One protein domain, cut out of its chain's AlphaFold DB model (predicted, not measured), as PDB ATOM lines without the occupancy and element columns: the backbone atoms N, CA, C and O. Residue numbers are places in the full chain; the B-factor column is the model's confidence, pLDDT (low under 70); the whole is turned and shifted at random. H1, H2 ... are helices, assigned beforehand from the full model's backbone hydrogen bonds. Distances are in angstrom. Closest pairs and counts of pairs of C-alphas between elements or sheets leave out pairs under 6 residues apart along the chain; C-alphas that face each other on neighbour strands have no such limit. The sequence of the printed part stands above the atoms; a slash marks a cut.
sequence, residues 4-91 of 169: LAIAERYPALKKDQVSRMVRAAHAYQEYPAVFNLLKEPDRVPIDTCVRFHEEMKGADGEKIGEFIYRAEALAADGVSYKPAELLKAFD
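This is residues 4 to 91 of the 169 residues of an uncharacterized protein of Citromicrobium sp (UniProt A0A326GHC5). H4 and H5 make an open V, with H3 and H6 near its wide end; H2 crosses H4 and leads away to short H1, set across its far end. The 88 printed residues, with six named helices, H1 to H6, and no named strand, are all helix in class. The whole is only just compact, close to loose (radius of gyration of the C-alphas 14.2 A), and elongated, spanning 44 by 28 by 18 A.

Start at H1, residues 4 to 9: Ala 7 touches H2, residues 15 to 30, at Lys 15, their closest C-alphas 6.0 A apart, with residues 15 to 18 of H2 alone in touch. H2 touches H4, residues 46 to 57, at a steep tilt of 66 degrees, the same way; the closest C-alphas, Ala 24 and Cys 49, are 4.6 A apart. H3, residues 32 to 35, touches residues 68 to 75 alone of H5, residues 61 to 76; C-alphas 34 and 71 are closest, 5.3 A. H4 and H5 are close but not clearly touching, C-alphas 56 and 64 being closest at 6.9 A; so are H4 and H6, residues 83 to 89, C-alphas 48 and 83 being closest at 6.7 A. Every O i to N i+4 pair is within hydrogen-bond range in H1, H2, H4, H5 and H6; H3 is too short for one.

Find C-alpha 4, where H1 begins, at (198.065, 138.234, 155.032); H2 runs 22.7 A, H4 16.3 A and H5 22.5 A, and H6 ends at C-alpha 89, (189.997, 165.890, 134.701).

The C-alphas of Glu 8 and Asp 77 are farthest apart, 44.8 A. The printed part has no cut and no long link; residues 4 to 13 are under pLDDT 70.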
ATOM      1  N   LEU A   4     198.483 139.421 154.291       63.53
ATOM      2  CA  LEU A   4     198.065 138.234 155.032       63.53
ATOM      3  C   LEU A   4     197.847 138.560 156.517       63.53
ATOM      4  O   LEU A   4     196.772 138.301 157.042       63.53
ATOM      5  N   ALA A   5     198.808 139.248 157.143       66.56
ATOM      6  CA  ALA A   5     198.736 139.622 158.554       66.56
ATOM      7  C   ALA A   5     197.578 140.591 158.865       66.56
ATOM      8  O   ALA A   5     197.035 140.581 159.965       66.56
ATOM      9  N   ILE A   6     197.184 141.434 157.903       61.38
ATOM     10  CA  ILE A   6     196.031 142.336 158.058       61.38
ATOM     11  C   ILE A   6     194.719 141.549 157.950       61.38
ATOM     12  O   ILE A   6     193.829 141.746 158.770       61.38
ATOM     13  N   ALA A   7     194.602 140.637 156.984       59.44
ATOM     14  CA  ALA A   7     193.409 139.800 156.839       59.44
ATOM     15  C   ALA A   7     193.212 138.847 158.035       59.44
ATOM     16  O   ALA A   7     192.088 138.638 158.472       59.44
ATOM     17  N   GLU A   8     194.299 138.313 158.598       62.62
ATOM     18  CA  GLU A   8     194.262 137.461 159.795       62.62
ATOM     19  C   GLU A   8     193.863 138.238 161.057       62.62
ATOM     20  O   GLU A   8     193.139 137.718 161.903       62.62
ATOM     21  N   ARG A   9     194.294 139.501 161.177       65.56
ATOM     22  CA  ARG A   9     193.948 140.373 162.311       65.56
ATOM     23  C   ARG A   9     192.519 140.921 162.237       65.56
ATOM     24  O   ARG A   9     191.951 141.260 163.271       65.56
ATOM     25  N   TYR A  10     191.947 141.003 161.036       68.50
ATOM     26  CA  TYR A  10     190.598 141.512 160.783       68.50
ATOM     27  C   TYR A  10     189.794 140.504 159.944       68.50
ATOM     28  O   TYR A  10     189.622 140.714 158.741       68.50
ATOM     29  N   PRO A  11     189.272 139.421 160.554       63.66
ATOM     30  CA  PRO A  11     188.641 138.310 159.829       63.66
ATOM     31  C   PRO A  11     187.382 138.700 159.035       63.66
ATOM     32  O   PRO A  11     187.017 138.007 158.086       63.66
ATOM     33  N   ALA A  12     186.742 139.828 159.368       68.56
ATOM     34  CA  ALA A  12     185.624 140.389 158.603       68.56
ATOM     35  C   ALA A  12     186.045 140.960 157.227       68.56
ATOM     36  O   ALA A  12     185.210 141.128 156.335       68.56
ATOM     37  N   LEU A  13     187.339 141.250 157.020       66.31
ATOM     38  CA  LEU A  13     187.860 141.792 155.766       66.31
ATOM     39  C   LEU A  13     188.292 140.674 154.815       66.31
ATOM     40  O   LEU A  13     189.169 139.862 155.101       66.31
ATOM     41  N   LYS A  14     187.738 140.683 153.601       76.88
ATOM     42  CA  LYS A  14     188.180 139.775 152.537       76.88
ATOM     43  C   LYS A  14     189.577 140.176 152.056       76.88
ATOM     44  O   LYS A  14     189.873 141.361 151.918       76.88
ATOM     45  N   LYS A  15     190.398 139.196 151.661       73.25
ATOM     46  CA  LYS A  15     191.738 139.420 151.070       73.25
ATOM     47  C   LYS A  15     191.731 140.457 149.933       73.25
ATOM     48  O   LYS A  15     192.648 141.267 149.831       73.25
ATOM     49  N   ASP A  16     190.685 140.453 149.106       76.38
ATOM     50  CA  ASP A  16     190.499 141.433 148.027       76.38
ATOM     51  C   ASP A  16     190.303 142.868 148.552       76.38
ATOM     52  O   ASP A  16     190.913 143.804 148.042       76.38
ATOM     53  N   GLN A  17     189.526 143.047 149.625       76.81
ATOM     54  CA  GLN A  17     189.318 144.355 150.254       76.81
ATOM     55  C   GLN A  17     190.620 144.889 150.849       76.81
ATOM     56  O   GLN A  17     190.975 146.037 150.597       76.81
ATOM     57  N   VAL A  18     191.377 144.037 151.548       78.38
ATOM     58  CA  VAL A  18     192.694 144.396 152.092       78.38
ATOM     59  C   VAL A  18     193.657 144.801 150.971       78.38
ATOM     60  O   VAL A  18     194.329 145.824 151.072       78.38
ATOM     61  N   SER A  19     193.691 144.051 149.867       80.06
ATOM     62  CA  SER A  19     194.513 144.382 148.695       80.06
ATOM     63  C   SER A  19     194.159 145.756 148.110       80.06
ATOM     64  O   SER A  19     195.049 146.570 147.859       80.06
ATOM     65  N   ARG A  20     192.862 146.051 147.944       81.94
ATOM     66  CA  ARG A  20     192.386 147.348 147.436       81.94
ATOM     67  C   ARG A  20     192.717 148.497 148.388       81.94
ATOM     68  O   ARG A  20     193.153 149.541 147.921       81.94
ATOM     69  N   MET A  21     192.584 148.293 149.699       83.25
ATOM     70  CA  MET A  21     192.970 149.285 150.713       83.25
ATOM     71  C   MET A  21     194.469 149.594 150.669       83.25
ATOM     72  O   MET A  21     194.848 150.759 150.706       83.25
ATOM     73  N   VAL A  22     195.321 148.572 150.535       85.88
ATOM     74  CA  VAL A  22     196.776 148.765 150.433       85.88
ATOM     75  C   VAL A  22     197.136 149.545 149.169       85.88
ATOM     76  O   VAL A  22     197.874 150.520 149.252       85.88
ATOM     77  N   ARG A  23     196.576 149.177 148.009       84.94
ATOM     78  CA  ARG A  23     196.795 149.925 146.756       84.94
ATOM     79  C   ARG A  23     196.339 151.378 146.869       84.94
ATOM     80  O   ARG A  23     197.049 152.271 146.426       84.94
ATOM     81  N   ALA A  24     195.180 151.608 147.485       85.69
ATOM     82  CA  ALA A  24     194.663 152.952 147.699       85.69
ATOM     83  C   ALA A  24     195.584 153.793 148.594       85.69
ATOM     84  O   ALA A  24     195.873 154.937 148.258       85.69
ATOM     85  N   ALA A  25     196.085 153.212 149.689       85.56
ATOM     86  CA  ALA A  25     197.016 153.886 150.589       85.56
ATOM     87  C   ALA A  25     198.330 154.260 149.886       85.56
ATOM     88  O   ALA A  25     198.796 155.385 150.037       85.56
ATOM     89  N   HIS A  26     198.884 153.350 149.076       86.50
ATOM     90  CA  HIS A  26     200.073 153.628 148.268       86.50
ATOM     91  C   HIS A  26     199.841 154.783 147.290       86.50
ATOM     92  O   HIS A  26     200.616 155.732 147.283       86.50
ATOM     93  N   ALA A  27     198.741 154.753 146.531       87.44
ATOM     94  CA  ALA A  27     198.418 155.825 145.592       87.44
ATOM     95  C   ALA A  27     198.299 157.188 146.287       87.44
ATOM     96  O   ALA A  27     198.827 158.180 145.797       87.44
ATOM     97  N   TYR A  28     197.628 157.232 147.441       86.06
ATOM     98  CA  TYR A  28     197.454 158.468 148.202       86.06
ATOM     99  C   TYR A  28     198.785 159.028 148.722       86.06
ATOM    100  O   TYR A  28     198.985 160.239 148.723       86.06
ATOM    101  N   GLN A  29     199.703 158.153 149.140       85.94
ATOM    102  CA  GLN A  29     201.037 158.545 149.601       85.94
ATOM    103  C   GLN A  29     201.946 159.020 148.464       85.94
ATOM    104  O   GLN A  29     202.717 159.953 148.657       85.94
ATOM    105  N   GLU A  30     201.868 158.377 147.300       86.12
ATOM    106  CA  GLU A  30     202.716 158.689 146.146       86.12
ATOM    107  C   GLU A  30     202.250 159.945 145.398       86.12
ATOM    108  O   GLU A  30     203.082 160.698 144.897       86.12
ATOM    109  N   TYR A  31     200.939 160.214 145.365       86.94
ATOM    110  CA  TYR A  31     200.354 161.292 144.559       86.94
ATOM    111  C   TYR A  31     199.463 162.258 145.364       86.94
ATOM    112  O   TYR A  31     198.322 162.521 144.969       86.94
ATOM    113  N   PRO A  32     199.946 162.843 146.479       86.38
ATOM    114  CA  PRO A  32     199.120 163.689 147.341       86.38
ATOM    115  C   PRO A  32     198.605 164.946 146.625       86.38
ATOM    116  O   PRO A  32     197.468 165.354 146.850       86.38
ATOM    117  N   ALA A  33     199.393 165.527 145.712       85.75
ATOM    118  CA  ALA A  33     199.008 166.713 144.939       85.75
ATOM    119  C   ALA A  33     197.705 166.510 144.148       85.75
ATOM    120  O   ALA A  33     196.889 167.420 144.045       85.75
ATOM    121  N   VAL A  34     197.473 165.294 143.650       87.00
ATOM    122  CA  VAL A  34     196.276 164.935 142.883       87.00
ATOM    123  C   VAL A  34     195.056 164.822 143.796       87.00
ATOM    124  O   VAL A  34     193.988 165.340 143.479       87.00
ATOM    125  N   PHE A  35     195.196 164.157 144.944       88.62
ATOM    126  CA  PHE A  35     194.076 163.952 145.865       88.62
ATOM    127  C   PHE A  35     193.715 165.211 146.659       88.62
ATOM    128  O   PHE A  35     192.556 165.373 147.035       88.62
ATOM    129  N   ASN A  36     194.652 166.145 146.823       88.25
ATOM    130  CA  ASN A  36     194.386 167.464 147.398       88.25
ATOM    131  C   ASN A  36     193.464 168.332 146.525       88.25
ATOM    132  O   ASN A  36     192.872 169.281 147.031       88.25
ATOM    133  N   LEU A  37     193.281 167.989 145.245       88.06
ATOM    134  CA  LEU A  37     192.283 168.624 144.378       88.06
ATOM    135  C   LEU A  37     190.852 168.167 144.684       88.06
ATOM    136  O   LEU A  37     189.903 168.646 144.063       88.06
ATOM    137  N   LEU A  38     190.650 167.212 145.593       87.75
ATOM    138  CA  LEU A  38     189.312 166.816 146.013       87.75
ATOM    139  C   LEU A  38     188.721 167.835 146.981       87.75
ATOM    140  O   LEU A  38     189.398 168.363 147.853       87.75
ATOM    141  N   LYS A  39     187.403 168.025 146.894       86.75
ATOM    142  CA  LYS A  39     186.653 168.801 147.898       86.75
ATOM    143  C   LYS A  39     186.776 168.231 149.312       86.75
ATOM    144  O   LYS A  39     186.732 168.983 150.275       86.75
ATOM    145  N   GLU A  40     186.902 166.910 149.422       85.06
ATOM    146  CA  GLU A  40     187.076 166.193 150.686       85.06
ATOM    147  C   GLU A  40     188.231 165.180 150.538       85.06
ATOM    148  O   GLU A  40     187.974 164.003 150.261       85.06
ATOM    149  N   PRO A  41     189.501 165.609 150.680       81.19
ATOM    150  CA  PRO A  41     190.668 164.738 150.486       81.19
ATOM    151  C   PRO A  41     190.672 163.524 151.427       81.19
ATOM    152  O   PRO A  41     190.948 162.404 150.998       81.19
ATOM    153  N   ASP A  42     190.228 163.713 152.673       79.94
ATOM    154  CA  ASP A  42     190.158 162.659 153.697       79.94
ATOM    155  C   ASP A  42     189.060 161.613 153.442       79.94
ATOM    156  O   ASP A  42     188.998 160.583 154.115       79.94
ATOM    157  N   ARG A  43     188.153 161.871 152.490       81.81
ATOM    158  CA  ARG A  43     187.000 161.006 152.176       81.81
ATOM    159  C   ARG A  43     187.083 160.397 150.785       81.81
ATOM    160  O   ARG A  43     186.062 160.021 150.201       81.81
ATOM    161  N   VAL A  44     188.292 160.283 150.238       82.56
ATOM    162  CA  VAL A  44     188.469 159.712 148.909       82.56
ATOM    163  C   VAL A  44     188.003 158.244 148.872       82.56
ATOM    164  O   VAL A  44     188.377 157.434 149.726       82.56
ATOM    165  N   PRO A  45     187.172 157.851 147.890       85.62
ATOM    166  CA  PRO A  45     186.782 156.457 147.742       85.62
ATOM    167  C   PRO A  45     187.985 155.574 147.392       85.62
ATOM    168  O   PRO A  45     188.747 155.892 146.482       85.62
ATOM    169  N   ILE A  46     188.086 154.398 148.024       84.75
ATOM    170  CA  ILE A  46     189.119 153.386 147.717       84.75
ATOM    171  C   ILE A  46     189.164 153.076 146.214       84.75
ATOM    172  O   ILE A  46     190.239 152.923 145.645       84.75
ATOM    173  N   ASP A  47     188.000 153.002 145.559       84.56
ATOM    174  CA  ASP A  47     187.908 152.736 144.120       84.56
ATOM    175  C   ASP A  47     188.606 153.813 143.280       84.56
ATOM    176  O   ASP A  47     189.298 153.484 142.324       84.56
ATOM    177  N   THR A  48     188.481 155.085 143.669       85.81
ATOM    178  CA  THR A  48     189.167 156.197 143.006       85.81
ATOM    179  C   THR A  48     190.678 156.018 143.115       85.81
ATOM    180  O   THR A  48     191.355 156.012 142.094       85.81
ATOM    181  N   CYS A  49     191.209 155.775 144.316       87.38
ATOM    182  CA  CYS A  49     192.648 155.583 144.509       87.38
ATOM    183  C   CYS A  49     193.193 154.347 143.783       87.38
ATOM    184  O   CYS A  49     194.283 154.399 143.224       87.38
ATOM    185  N   VAL A  50     192.442 153.240 143.763       86.38
ATOM    186  CA  VAL A  50     192.841 152.027 143.030       86.38
ATOM    187  C   VAL A  50     192.932 152.298 141.528       86.38
ATOM    188  O   VAL A  50     193.883 151.835 140.909       86.38
ATOM    189  N   ARG A  51     192.012 153.079 140.951       84.69
ATOM    190  CA  ARG A  51     192.078 153.455 139.529       84.69
ATOM    191  C   ARG A  51     193.296 154.312 139.215       84.69
ATOM    192  O   ARG A  51     193.994 154.025 138.254       84.69
ATOM    193  N   PHE A  52     193.584 155.308 140.055       85.88
ATOM    194  CA  PHE A  52     194.814 156.093 139.921       85.88
ATOM    195  C   PHE A  52     196.054 155.200 139.992       85.88
ATOM    196  O   PHE A  52     196.951 155.332 139.170       85.88
ATOM    197  N   HIS A  53     196.087 154.253 140.930       86.00
ATOM    198  CA  HIS A  53     197.194 153.306 141.027       86.00
ATOM    199  C   HIS A  53     197.346 152.449 139.762       86.00
ATOM    200  O   HIS A  53     198.465 152.191 139.331       86.00
ATOM    201  N   GLU A  54     196.242 151.978 139.179       85.44
ATOM    202  CA  GLU A  54     196.261 151.158 137.963       85.44
ATOM    203  C   GLU A  54     196.742 151.945 136.741       85.44
ATOM    204  O   GLU A  54     197.569 151.421 135.994       85.44
ATOM    205  N   GLU A  55     196.313 153.200 136.596       84.31
ATOM    206  CA  GLU A  55     196.778 154.103 135.537       84.31
ATOM    207  C   GLU A  55     198.280 154.398 135.678       84.31
ATOM    208  O   GLU A  55     199.064 154.213 134.746       84.31
ATOM    209  N   MET A  56     198.716 154.774 136.884       84.25
ATOM    210  CA  MET A  56     200.109 155.152 137.136       84.25
ATOM    211  C   MET A  56     201.072 153.964 137.075       84.25
ATOM    212  O   MET A  56     202.232 154.126 136.707       84.25
ATOM    213  N   LYS A  57     200.607 152.744 137.365       82.25
ATOM    214  CA  LYS A  57     201.435 151.532 137.269       82.25
ATOM    215  C   LYS A  57     201.895 151.233 135.836       82.25
ATOM    216  O   LYS A  57     202.906 150.551 135.662       82.25
ATOM    217  N   GLY A  58     201.145 151.681 134.829       75.81
ATOM    218  CA  GLY A  58     201.483 151.527 133.409       75.81
ATOM    219  C   GLY A  58     202.154 152.751 132.780       75.81
ATOM    220  O   GLY A  58     202.559 152.677 131.620       75.81
ATOM    221  N   ALA A  59     202.258 153.862 133.513       80.75
ATOM    222  CA  ALA A  59     202.815 155.116 133.026       80.75
ATOM    223  C   ALA A  59     204.352 155.132 133.099       80.75
ATOM    224  O   ALA A  59     204.963 154.513 133.972       80.75
ATOM    225  N   ASP A  60     204.983 155.856 132.178       82.12
ATOM    226  CA  ASP A  60     206.404 156.188 132.257       82.12
ATOM    227  C   ASP A  60     206.627 157.412 133.164       82.12
ATOM    228  O   ASP A  60     205.695 158.122 133.550       82.12
ATOM    229  N   GLY A  61     207.884 157.653 133.548       79.00
ATOM    230  CA  GLY A  61     208.228 158.758 134.449       79.00
ATOM    231  C   GLY A  61     207.880 160.142 133.890       79.00
ATOM    232  O   GLY A  61     207.616 161.059 134.664       79.00
ATOM    233  N   GLU A  62     207.839 160.282 132.563       81.50
ATOM    234  CA  GLU A  62     207.461 161.521 131.880       81.50
ATOM    235  C   GLU A  62     205.965 161.800 132.051       81.50
ATOM    236  O   GLU A  62     205.604 162.863 132.554       81.50
ATOM    237  N   LYS A  63     205.100 160.810 131.793       79.94
ATOM    238  CA  LYS A  63     203.659 160.929 132.057       79.94
ATOM    239  C   LYS A  63     203.352 161.187 133.522       79.94
ATOM    240  O   LYS A  63     202.489 162.004 133.818       79.94
ATOM    241  N   ILE A  64     204.053 160.527 134.445       82.81
ATOM    242  CA  ILE A  64     203.876 160.772 135.886       82.81
ATOM    243  C   ILE A  64     204.250 162.223 136.237       82.81
ATOM    244  O   ILE A  64     203.536 162.879 136.996       82.81
ATOM    245  N   GLY A  65     205.340 162.744 135.663       82.31
ATOM    246  CA  GLY A  65     205.768 164.131 135.846       82.31
ATOM    247  C   GLY A  65     204.758 165.145 135.305       82.31
ATOM    248  O   GLY A  65     204.388 166.077 136.019       82.31
ATOM    249  N   GLU A  66     204.253 164.937 134.086       84.56
ATOM    250  CA  GLU A  66     203.190 165.765 133.495       84.56
ATOM    251  C   GLU A  66     201.920 165.760 134.352       84.56
ATOM    252  O   GLU A  66     201.268 166.789 134.533       84.56
ATOM    253  N   PHE A  67     201.593 164.605 134.928       83.62
ATOM    254  CA  PHE A  67     200.426 164.424 135.776       83.62
ATOM    255  C   PHE A  67     200.505 165.240 137.067       83.62
ATOM    256  O   PHE A  67     199.557 165.944 137.423       83.62
ATOM    257  N   ILE A  68     201.648 165.173 137.756       86.31
ATOM    258  CA  ILE A  68     201.897 165.937 138.983       86.31
ATOM    259  C   ILE A  68     201.921 167.433 138.666       86.31
ATOM    260  O   ILE A  68     201.257 168.208 139.349       86.31
ATOM    261  N   TYR A  69     202.600 167.832 137.587       88.25
ATOM    262  CA  TYR A  69     202.656 169.229 137.162       88.25
ATOM    263  C   TYR A  69     201.262 169.802 136.871       88.25
ATOM    264  O   TYR A  69     200.910 170.885 137.339       88.25
ATOM    265  N   ARG A  70     200.423 169.044 136.151       88.31
ATOM    266  CA  ARG A  70     199.025 169.418 135.895       88.31
ATOM    267  C   ARG A  70     198.230 169.530 137.197       88.31
ATOM    268  O   ARG A  70     197.426 170.450 137.330       88.31
ATOM    269  N   ALA A  71     198.451 168.629 138.154       88.06
ATOM    270  CA  ALA A  71     197.777 168.673 139.446       88.06
ATOM    271  C   ALA A  71     198.160 169.914 140.268       88.06
ATOM    272  O   ALA A  71     197.287 170.574 140.826       88.06
ATOM    273  N   GLU A  72     199.444 170.268 140.302       87.62
ATOM    274  CA  GLU A  72     199.937 171.462 140.996       87.62
ATOM    275  C   GLU A  72     199.417 172.756 140.363       87.62
ATOM    276  O   GLU A  72     199.009 173.666 141.086       87.62
ATOM    277  N   ALA A  73     199.351 172.827 139.030       87.88
ATOM    278  CA  ALA A  73     198.765 173.966 138.325       87.88
ATOM    279  C   ALA A  73     197.278 174.151 138.681       87.88
ATOM    280  O   ALA A  73     196.857 175.241 139.059       87.88
ATOM    281  N   LEU A  74     196.498 173.065 138.660       87.75
ATOM    282  CA  LEU A  74     195.082 173.087 139.053       87.75
ATOM    283  C   LEU A  74     194.882 173.459 140.530       87.75
ATOM    284  O   LEU A  74     193.893 174.108 140.879       87.75
ATOM    285  N   ALA A  75     195.816 173.064 141.399       86.50
ATOM    286  CA  ALA A  75     195.789 173.428 142.810       86.50
ATOM    287  C   ALA A  75     196.090 174.920 143.001       86.50
ATOM    288  O   ALA A  75     195.440 175.573 143.818       86.50
ATOM    289  N   ALA A  76     197.029 175.474 142.225       84.88
ATOM    290  CA  ALA A  76     197.343 176.902 142.228       84.88
ATOM    291  C   ALA A  76     196.153 177.757 141.751       84.88
ATOM    292  O   ALA A  76     195.917 178.838 142.290       84.88
ATOM    293  N   ASP A  77     195.356 177.226 140.820       86.31
ATOM    294  CA  ASP A  77     194.101 177.827 140.354       86.31
ATOM    295  C   ASP A  77     192.942 177.687 141.369       86.31
ATOM    296  O   ASP A  77     191.841 178.196 141.147       86.31
ATOM    297  N   GLY A  78     193.165 177.003 142.500       82.94
ATOM    298  CA  GLY A  78     192.177 176.822 143.567       82.94
ATOM    299  C   GLY A  78     191.020 175.893 143.192       82.94
ATOM    300  O   GLY A  78     189.935 175.973 143.780       82.94
ATOM    301  N   VAL A  79     191.213 175.026 142.195       85.50
ATOM    302  CA  VAL A  79     190.155 174.150 141.691       85.50
ATOM    303  C   VAL A  79     189.926 172.981 142.647       85.50
ATOM    304  O   VAL A  79     190.863 172.370 143.153       85.50
ATOM    305  N   SER A  80     188.652 172.645 142.874       87.81
ATOM    306  CA  SER A  80     188.260 171.476 143.663       87.81
ATOM    307  C   SER A  80     187.216 170.621 142.946       87.81
ATOM    308  O   SER A  80     186.172 171.105 142.498       87.81
ATOM    309  N   TYR A  81     187.476 169.319 142.879       86.44
ATOM    310  CA  TYR A  81     186.676 168.337 142.157       86.44
ATOM    311  C   TYR A  81     185.949 167.379 143.100       86.44
ATOM    312  O   TYR A  81     186.399 167.062 144.205       86.44
ATOM    313  N   LYS A  82     184.814 166.849 142.640       86.50
ATOM    314  CA  LYS A  82     184.273 165.589 143.167       86.50
ATOM    315  C   LYS A  82     185.092 164.404 142.630       86.50
ATOM    316  O   LYS A  82     185.654 164.508 141.543       86.50
ATOM    317  N   PRO A  83     185.084 163.228 143.284       82.44
ATOM    318  CA  PRO A  83     185.892 162.078 142.853       82.44
ATOM    319  C   PRO A  83     185.705 161.662 141.385       82.44
ATOM    320  O   PRO A  83     186.668 161.325 140.705       82.44
ATOM    321  N   ALA A  84     184.474 161.714 140.868       82.50
ATOM    322  CA  ALA A  84     184.198 161.399 139.465       82.50
ATOM    323  C   ALA A  84     184.670 162.495 138.494       82.50
ATOM    324  O   ALA A  84     185.009 162.197 137.354       82.50
ATOM    325  N   GLU A  85     184.670 163.755 138.930       85.38
ATOM    326  CA  GLU A  85     185.160 164.891 138.143       85.38
ATOM    327  C   GLU A  85     186.687 164.887 138.099       85.38
ATOM    328  O   GLU A  85     187.247 165.142 137.043       85.38
ATOM    329  N   LEU A  86     187.342 164.504 139.199       86.69
ATOM    330  CA  LEU A  86     188.791 164.340 139.264       86.69
ATOM    331  C   LEU A  86     189.263 163.286 138.253       86.69
ATOM    332  O   LEU A  86     190.139 163.564 137.447       86.69
ATOM    333  N   LEU A  87     188.640 162.103 138.235       86.06
ATOM    334  CA  LEU A  87     188.984 161.056 137.262       86.06
ATOM    335  C   LEU A  87     188.827 161.541 135.813       86.06
ATOM    336  O   LEU A  87     189.680 161.259 134.982       86.06
ATOM    337  N   LYS A  88     187.777 162.321 135.523       85.12
ATOM    338  CA  LYS A  88     187.588 162.937 134.201       85.12
ATOM    339  C   LYS A  88     188.625 164.014 133.893       85.12
ATOM    340  O   LYS A  88     189.058 164.107 132.757       85.12
ATOM    341  N   ALA A  89     189.007 164.829 134.876       84.75
ATOM    342  CA  ALA A  89     189.997 165.890 134.701       84.75
ATOM    343  C   ALA A  89     191.378 165.341 134.315       84.75
ATOM    344  O   ALA A  89     192.155 166.048 133.681       84.75
ATOM    345  N   PHE A  90     191.654 164.089 134.672       85.38
ATOM    346  CA  PHE A  90     192.881 163.375 134.340       85.38
ATOM    347  C   PHE A  90     192.696 162.314 133.245       85.38
ATOM    348  O   PHE A  90     193.566 161.464 133.078       85.38
ATOM    349  N   ASP A  91     191.581 162.358 132.508       84.31
ATOM    350  CA  ASP A  91     191.307 161.481 131.362       84.31
ATOM    351  C   ASP A  91     191.338 159.969 131.700       84.31
ATOM    352  O   ASP A  91     191.604 159.122 130.850       84.31
TER     353      ASP A  91